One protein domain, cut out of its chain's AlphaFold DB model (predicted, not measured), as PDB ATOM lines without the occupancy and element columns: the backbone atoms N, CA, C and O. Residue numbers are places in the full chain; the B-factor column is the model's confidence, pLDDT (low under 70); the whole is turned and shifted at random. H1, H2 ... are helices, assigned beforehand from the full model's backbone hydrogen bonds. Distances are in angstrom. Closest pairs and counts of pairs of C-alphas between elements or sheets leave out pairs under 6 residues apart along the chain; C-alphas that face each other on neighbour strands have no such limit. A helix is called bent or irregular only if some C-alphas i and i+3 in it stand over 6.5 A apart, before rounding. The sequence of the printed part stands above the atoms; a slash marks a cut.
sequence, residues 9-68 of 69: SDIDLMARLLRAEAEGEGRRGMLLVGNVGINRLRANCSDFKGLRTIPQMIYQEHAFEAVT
ATOM      1  N   SER A   9     171.339 215.531 191.763       97.50
ATOM      2  CA  SER A   9     171.413 216.931 192.192       97.50
ATOM      3  C   SER A   9     172.406 217.158 193.330       97.50
ATOM      4  O   SER A   9     173.084 218.180 193.339       97.50
ATOM      5  N   ASP A  10     172.542 216.211 194.264       97.06
ATOM      6  CA  ASP A  10     173.542 216.322 195.332       97.06
ATOM      7  C   ASP A  10     174.966 216.208 194.781       97.06
ATOM      8  O   ASP A  10     175.868 216.898 195.251       97.06
ATOM      9  N   ILE A  11     175.172 215.351 193.777       95.75
ATOM     10  CA  ILE A  11     176.463 215.197 193.097       95.75
ATOM     11  C   ILE A  11     176.816 216.486 192.350       95.75
ATOM     12  O   ILE A  11     177.940 216.971 192.482       95.75
ATOM     13  N   ASP A  12     175.861 217.069 191.625       97.88
ATOM     14  CA  ASP A  12     176.058 218.334 190.913       97.88
ATOM     15  C   ASP A  12     176.353 219.486 191.877       97.88
ATOM     16  O   ASP A  12     177.230 220.312 191.614       97.88
ATOM     17  N   LEU A  13     175.641 219.541 193.005       96.81
ATOM     18  CA  LEU A  13     175.869 220.532 194.052       96.81
ATOM     19  C   LEU A  13     177.263 220.364 194.672       96.81
ATOM     20  O   LEU A  13     178.007 221.337 194.788       96.81
ATOM     21  N   MET A  14     177.652 219.128 194.995       96.00
ATOM     22  CA  MET A  14     178.981 218.821 195.519       96.00
ATOM     23  C   MET A  14     180.077 219.202 194.519       96.00
ATOM     24  O   MET A  14     181.076 219.797 194.904       96.00
ATOM     25  N   ALA A  15     179.897 218.912 193.229       96.38
ATOM     26  CA  ALA A  15     180.873 219.250 192.195       96.38
ATOM     27  C   ALA A  15     181.096 220.767 192.074       96.38
ATOM     28  O   ALA A  15     182.239 221.203 191.924       96.38
ATOM     29  N   ARG A  16     180.028 221.571 192.178       96.56
ATOM     30  CA  ARG A  16     180.133 223.040 192.202       96.56
ATOM     31  C   ARG A  16     180.902 223.517 193.429       96.56
ATOM     32  O   ARG A  16     181.814 224.324 193.274       96.56
ATOM     33  N   LEU A  17     180.591 222.967 194.605       96.50
ATOM     34  CA  LEU A  17     181.298 223.296 195.842       96.50
ATOM     35  C   LEU A  17     182.796 222.974 195.742       96.50
ATOM     36  O   LEU A  17     183.624 223.808 196.079       96.50
ATOM     37  N   LEU A  18     183.164 221.788 195.242       96.75
ATOM     38  CA  LEU A  18     184.573 221.393 195.139       96.75
ATOM     39  C   LEU A  18     185.393 222.347 194.269       96.75
ATOM     40  O   LEU A  18     186.539 222.638 194.605       96.75
ATOM     41  N   ARG A  19     184.817 222.833 193.163       95.88
ATOM     42  CA  ARG A  19     185.482 223.837 192.325       95.88
ATOM     43  C   ARG A  19     185.592 225.172 193.053       95.88
ATOM     44  O   ARG A  19     186.669 225.751 193.062       95.88
ATOM     45  N   ALA A  20     184.520 225.616 193.705       95.50
ATOM     46  CA  ALA A  20     184.528 226.876 194.441       95.50
ATOM     47  C   ALA A  20     185.587 226.903 195.561       95.50
ATOM     48  O   ALA A  20     186.282 227.898 195.714       95.50
ATOM     49  N   GLU A  21     185.758 225.798 196.288       94.88
ATOM     50  CA  GLU A  21     186.659 225.727 197.448       94.88
ATOM     51  C   GLU A  21     188.115 225.400 197.084       94.88
ATOM     52  O   GLU A  21     189.032 225.728 197.831       94.88
ATOM     53  N   ALA A  22     188.356 224.686 195.978       96.25
ATOM     54  CA  ALA A  22     189.670 224.086 195.733       96.25
ATOM     55  C   ALA A  22     190.050 223.918 194.254       96.25
ATOM     56  O   ALA A  22     190.934 223.116 193.946       96.25
ATOM     57  N   GLU A  23     189.438 224.652 193.317       95.56
ATOM     58  CA  GLU A  23     189.840 224.587 191.902       95.56
ATOM     59  C   GLU A  23     191.323 224.947 191.699       95.56
ATOM     60  O   GLU A  23     192.024 224.245 190.966       95.56
ATOM     61  N   GLY A  24     191.827 225.965 192.410       96.25
ATOM     62  CA  GLY A  24     193.237 226.377 192.363       96.25
ATOM     63  C   GLY A  24     194.222 225.345 192.930       96.25
ATOM     64  O   GLY A  24     195.364 225.272 192.484       96.25
ATOM     65  N   GLU A  25     193.762 224.481 193.837       96.12
ATOM     66  CA  GLU A  25     194.545 223.399 194.459       96.12
ATOM     67  C   GLU A  25     194.587 222.123 193.589       96.12
ATOM     68  O   GLU A  25     195.198 221.099 193.931       96.12
ATOM     69  N   GLY A  26     193.894 222.148 192.446       96.06
ATOM     70  CA  GLY A  26     193.809 221.048 191.501       96.06
ATOM     71  C   GLY A  26     193.036 219.833 192.023       96.06
ATOM     72  O   GLY A  26     192.352 219.839 193.049       96.06
ATOM     73  N   ARG A  27     193.136 218.717 191.288       96.12
ATOM     74  CA  ARG A  27     192.319 217.514 191.546       96.12
ATOM     75  C   ARG A  27     192.505 216.935 192.945       96.12
ATOM     76  O   ARG A  27     191.554 216.400 193.509       96.12
ATOM     77  N   ARG A  28     193.721 216.994 193.497       96.94
ATOM     78  CA  ARG A  28     193.998 216.440 194.827       96.94
ATOM     79  C   ARG A  28     193.372 217.298 195.924       96.94
ATOM     80  O   ARG A  28     192.764 216.712 196.814       96.94
ATOM     81  N   GLY A  29     193.466 218.626 195.830       97.00
ATOM     82  CA  GLY A  29     192.811 219.544 196.764       97.00
ATOM     83  C   GLY A  29     191.297 219.352 196.773       97.00
ATOM     84  O   GLY A  29     190.720 219.071 197.822       97.00
ATOM     85  N   MET A  30     190.677 219.330 195.590       97.56
ATOM     86  CA  MET A  30     189.239 219.056 195.454       97.56
ATOM     87  C   MET A  30     188.823 217.717 196.086       97.56
ATOM     88  O   MET A  30     187.814 217.637 196.783       97.56
ATOM     89  N   LEU A  31     189.612 216.650 195.912       96.94
ATOM     90  CA  LEU A  31     189.329 215.363 196.563       96.94
ATOM     91  C   LEU A  31     189.433 215.432 198.094       96.94
ATOM     92  O   LEU A  31     188.655 214.774 198.785       96.94
ATOM     93  N   LEU A  32     190.380 216.202 198.635       97.50
ATOM     94  CA  LEU A  32     190.533 216.369 200.081       97.50
ATOM     95  C   LEU A  32     189.363 217.155 200.685       97.50
ATOM     96  O   LEU A  32     188.818 216.709 201.694       97.50
ATOM     97  N   VAL A  33     188.914 218.236 200.037       96.69
ATOM     98  CA  VAL A  33     187.695 218.964 200.437       96.69
ATOM     99  C   VAL A  33     186.484 218.028 200.425       96.69
ATOM    100  O   VAL A  33     185.723 217.976 201.393       96.69
ATOM    101  N   GLY A  34     186.352 217.200 199.384       95.75
ATOM    102  CA  GLY A  34     185.284 216.206 199.299       95.75
ATOM    103  C   GLY A  34     185.311 215.192 200.441       95.75
ATOM    104  O   GLY A  34     184.279 214.917 201.055       95.75
ATOM    105  N   ASN A  35     186.497 214.688 200.787       96.00
ATOM    106  CA  ASN A  35     186.668 213.787 201.924       96.00
ATOM    107  C   ASN A  35     186.266 214.450 203.245       96.00
ATOM    108  O   ASN A  35     185.585 213.818 204.052       96.00
ATOM    109  N   VAL A  36     186.646 215.712 203.462       95.31
ATOM    110  CA  VAL A  36     186.241 216.470 204.654       95.31
ATOM    111  C   VAL A  36     184.718 216.585 204.717       95.31
ATOM    112  O   VAL A  36     184.141 216.228 205.743       95.31
ATOM    113  N   GLY A  37     184.051 216.974 203.626       94.75
ATOM    114  CA  GLY A  37     182.587 217.082 203.577       94.75
ATOM    115  C   GLY A  37     181.870 215.768 203.918       94.75
ATOM    116  O   GLY A  37     180.964 215.740 204.753       94.75
ATOM    117  N   ILE A  38     182.320 214.644 203.353       95.38
ATOM    118  CA  ILE A  38     181.756 213.322 203.674       95.38
ATOM    119  C   ILE A  38     182.067 212.903 205.117       95.38
ATOM    120  O   ILE A  38     181.219 212.304 205.781       95.38
ATOM    121  N   ASN A  39     183.243 213.242 205.647       94.81
ATOM    122  CA  ASN A  39     183.581 212.963 207.041       94.81
ATOM    123  C   ASN A  39     182.678 213.725 208.017       94.81
ATOM    124  O   ASN A  39     182.263 213.126 209.007       94.81
ATOM    125  N   ARG A  40     182.294 214.977 207.719       94.44
ATOM    126  CA  ARG A  40     181.322 215.739 208.531       94.44
ATOM    127  C   ARG A  40     179.996 214.981 208.662       94.44
ATOM    128  O   ARG A  40     179.483 214.802 209.761       94.44
ATOM    129  N   LEU A  41     179.500 214.420 207.558       94.12
ATOM    130  CA  LEU A  41     178.266 213.618 207.527       94.12
ATOM    131  C   LEU A  41     178.374 212.298 208.311       94.12
ATOM    132  O   LEU A  41     177.385 211.819 208.868       94.12
ATOM    133  N   ARG A  42     179.569 211.696 208.355       93.12
ATOM    134  CA  ARG A  42     179.810 210.407 209.030       93.12
ATOM    135  C   ARG A  42     180.128 210.534 210.514       93.12
ATOM    136  O   ARG A  42     179.766 209.639 211.272       93.12
ATOM    137  N   ALA A  43     180.843 211.583 210.914       92.06
ATOM    138  CA  ALA A  43     181.429 211.693 212.245       92.06
ATOM    139  C   ALA A  43     180.371 211.760 213.352       92.06
ATOM    140  O   ALA A  43     180.580 211.194 214.420       92.06
ATOM    141  N   ASN A  44     179.235 212.421 213.090       87.75
ATOM    142  CA  ASN A  44     178.143 212.588 214.055       87.75
ATOM    143  C   ASN A  44     178.627 213.020 215.462       87.75
ATOM    144  O   ASN A  44     178.156 212.503 216.476       87.75
ATOM    145  N   CYS A  45     179.593 213.938 215.520       90.12
ATOM    146  CA  CYS A  45     180.107 214.525 216.760       90.12
ATOM    147  C   CYS A  45     179.365 215.830 217.101       90.12
ATOM    148  O   CYS A  45     178.427 216.190 216.394       90.12
ATOM    149  N   SER A  46     179.754 216.516 218.185       88.19
ATOM    150  CA  SER A  46     179.109 217.749 218.681       88.19
ATOM    151  C   SER A  46     178.749 218.735 217.567       88.19
ATOM    152  O   SER A  46     177.610 219.190 217.513       88.19
ATOM    153  N   ASP A  47     179.677 218.964 216.640       85.25
ATOM    154  CA  ASP A  47     179.570 220.002 215.608       85.25
ATOM    155  C   ASP A  47     178.817 219.522 214.354       85.25
ATOM    156  O   ASP A  47     178.405 220.322 213.516       85.25
ATOM    157  N   PHE A  48     178.613 218.205 214.220       92.62
ATOM    158  CA  PHE A  48     177.963 217.564 213.067       92.62
ATOM    159  C   PHE A  48     176.799 216.650 213.482       92.62
ATOM    160  O   PHE A  48     176.414 215.711 212.768       92.62
ATOM    161  N   LYS A  49     176.232 216.882 214.668       92.31
ATOM    162  CA  LYS A  49     175.145 216.062 215.201       92.31
ATOM    163  C   LYS A  49     173.896 216.256 214.345       92.31
ATOM    164  O   LYS A  49     173.406 217.363 214.177       92.31
ATOM    165  N   GLY A  50     173.371 215.159 213.804       90.12
ATOM    166  CA  GLY A  50     172.192 215.198 212.929       90.12
ATOM    167  C   GLY A  50     172.456 215.673 211.494       90.12
ATOM    168  O   GLY A  50     171.518 215.713 210.704       90.12
ATOM    169  N   LEU A  51     173.712 215.943 211.122       93.88
ATOM    170  CA  LEU A  51     174.101 216.248 209.745       93.88
ATOM    171  C   LEU A  51     174.062 214.964 208.903       93.88
ATOM    172  O   LEU A  51     174.867 214.056 209.134       93.88
ATOM    173  N   ARG A  52     173.093 214.823 207.988       92.75
ATOM    174  CA  ARG A  52     172.835 213.546 207.285       92.75
ATOM    175  C   ARG A  52     172.709 213.643 205.775       92.75
ATOM    176  O   ARG A  52     172.805 212.607 205.117       92.75
ATOM    177  N   THR A  53     172.518 214.834 205.222       95.25
ATOM    178  CA  THR A  53     172.388 215.025 203.773       95.25
ATOM    179  C   THR A  53     173.444 215.983 203.236       95.25
ATOM    180  O   THR A  53     173.911 216.872 203.946       95.25
ATOM    181  N   ILE A  54     173.821 215.808 201.968       95.75
ATOM    182  CA  ILE A  54     174.790 216.689 201.304       95.75
ATOM    183  C   ILE A  54     174.347 218.162 201.382       95.75
ATOM    184  O   ILE A  54     175.162 218.969 201.822       95.75
ATOM    185  N   PRO A  55     173.080 218.533 201.110       95.94
ATOM    186  CA  PRO A  55     172.636 219.914 201.268       95.94
ATOM    187  C   PRO A  55     172.780 220.438 202.700       95.94
ATOM    188  O   PRO A  55     173.250 221.551 202.880       95.94
ATOM    189  N   GLN A  56     172.451 219.644 203.728       95.12
ATOM    190  CA  GLN A  56     172.641 220.075 205.122       95.12
ATOM    191  C   GLN A  56     174.106 220.390 205.431       95.12
ATOM    192  O   GLN A  56     174.384 221.346 206.141       95.12
ATOM    193  N   MET A  57     175.030 219.581 204.910       95.38
ATOM    194  CA  MET A  57     176.466 219.785 205.099       95.38
ATOM    195  C   MET A  57     176.964 221.035 204.378       95.38
ATOM    196  O   MET A  57     177.706 221.806 204.974       95.38
ATOM    197  N   ILE A  58     176.523 221.257 203.139       95.62
ATOM    198  CA  ILE A  58     176.923 222.414 202.327       95.62
ATOM    199  C   ILE A  58     176.351 223.719 202.892       95.62
ATOM    200  O   ILE A  58     177.063 224.710 202.979       95.62
ATOM    201  N   TYR A  59     175.088 223.713 203.316       95.06
ATOM    202  CA  TYR A  59     174.400 224.892 203.853       95.06
ATOM    203  C   TYR A  59     174.527 225.040 205.375       95.06
ATOM    204  O   TYR A  59     173.789 225.814 205.981       95.06
ATOM    205  N   GLN A  60     175.435 224.298 206.014       92.62
ATOM    206  CA  GLN A  60     175.765 224.542 207.412       92.62
ATOM    207  C   GLN A  60     176.361 225.955 207.540       92.62
ATOM    208  O   GLN A  60     177.231 226.347 206.763       92.62
ATOM    209  N   GLU A  61     175.875 226.725 208.511       91.06
ATOM    210  CA  GLU A  61     176.287 228.117 208.702       91.06
ATOM    211  C   GLU A  61     177.810 228.219 208.879       91.06
ATOM    212  O   GLU A  61     178.408 227.457 209.643       91.06
ATOM    213  N   HIS A  62     178.437 229.126 208.122       89.19
ATOM    214  CA  HIS A  62     179.889 229.353 208.093       89.19
ATOM    215  C   HIS A  62     180.750 228.129 207.722       89.19
ATOM    216  O   HIS A  62     181.954 228.117 207.974       89.19
ATOM    217  N   ALA A  63     180.166 227.084 207.124       91.00
ATOM    218  CA  ALA A  63     180.891 225.856 206.804       91.00
ATOM    219  C   ALA A  63     181.748 225.936 205.534       91.00
ATOM    220  O   ALA A  63     182.725 225.183 205.438       91.00
ATOM    221  N   PHE A  64     181.344 226.788 204.585       92.94
ATOM    222  CA  PHE A  64     181.939 226.968 203.261       92.94
ATOM    223  C   PHE A  64     181.820 228.432 202.830       92.94
ATOM    224  O   PHE A  64     180.740 229.029 202.913       92.94
ATOM    225  N   GLU A  65     182.916 229.010 202.345       87.12
ATOM    226  CA  GLU A  65     182.934 230.403 201.885       87.12
ATOM    227  C   GLU A  65     182.050 230.573 200.645       87.12
ATOM    228  O   GLU A  65     181.333 231.567 200.527       87.12
ATOM    229  N   ALA A  66     181.991 229.540 199.797       88.56
ATOM    230  CA  ALA A  66     181.214 229.506 198.558       88.56
ATOM    231  C   ALA A  66     179.689 229.670 198.722       88.56
ATOM    232  O   ALA A  66     178.977 229.809 197.730       88.56
ATOM    233  N   VAL A  67     179.170 229.585 199.949       88.56
ATOM    234  CA  VAL A  67     177.731 229.680 200.257       88.56
ATOM    235  C   VAL A  67     177.385 231.002 200.952       88.56
ATOM    236  O   VAL A  67     176.215 231.357 201.070       88.56
ATOM    237  N   THR A  68     178.400 231.737 201.410       79.94
ATOM    238  CA  THR A  68     178.230 232.946 202.228       79.94
ATOM    239  C   THR A  68     178.363 234.236 201.403       79.94
ATOM    240  O   THR A  68     177.999 235.306 201.891       79.94
TER     241      THR A  68
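AT A GLANCE: This is residues 9 to 68 of the 69 residues of the protein "Cell wall hydrolase" of Escherichia coli (UniProt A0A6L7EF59). One long helix, H2, runs along one side of the domain, and H1 and the short H3 sit one after the other along its length, H1 by its first half and H3 by its second, so that the three helices make a triangle of mutual contacts. A loop turns the chain round at each end of H2, and after H3 the last stretch, residues 59 to 68, has no named element and folds back past H3 toward H1. The printed part has 60 residues with three named helices, in the order H1, H2, H3, and no named strand; the class is all helix, with 37 residues in the named elements. The whole is compact, with a radius of gyration of the C-alphas of 11.1 A, and the C-alphas span 31 by 21 by 20 A.

HOW THE PARTS SIT: H1, residues 9 to 22, is followed by H2, residues 26 to 43, after a tight link of 3 residues. H1 and H2 touch, with the C-alphas of Ala 22 and Met 30 the closest at 5.1 A. Their lines stand at a steep tilt of 57 degrees and they run opposite ways. H2 touches H1 with residues 29 to 34 alone. A short link of 10 residues leads from H2 to H3, residues 54 to 58. H2 touches H3 with residues 37 to 41 alone, and the closest C-alphas, those of Gly 37 and Met 57, are 6.9 A apart. H3 touches H1 too, where the C-alphas of Asp 10 and Ile 54 are the closest at 6.1 A. In H1, H2 and H3 every O i to N i+4 pair is within hydrogen-bond range.

IN THESE COORDINATES: H1 begins at Ser 9, with its C-alpha at (171.413, 216.931, 192.192), and measures 19.9 A from first to last C-alpha. H2, from Gly 26 to Ala 43, is the longest helix with 18 residues and measures 25.9 A; its C-alpha 43 is at (181.429, 211.693, 212.245). H3 has 5 residues, from Ile 54 to Ile 58, and ends with C-alpha 58 at (176.923, 222.414, 202.327). No helix is bent.

THE WHOLE: The two C-alphas farthest apart are those of Gly 24 and Gly 50, at 31.5 A. From the first printed C-alpha, that of Ser 9, to the last, that of Thr 68, is 20.1 A. The printed part runs from residue 9 to 68 and has no cut. Neither of the links between helices is long. The mean pLDDT of the printed part is 94.0, and no printed residue is under 70.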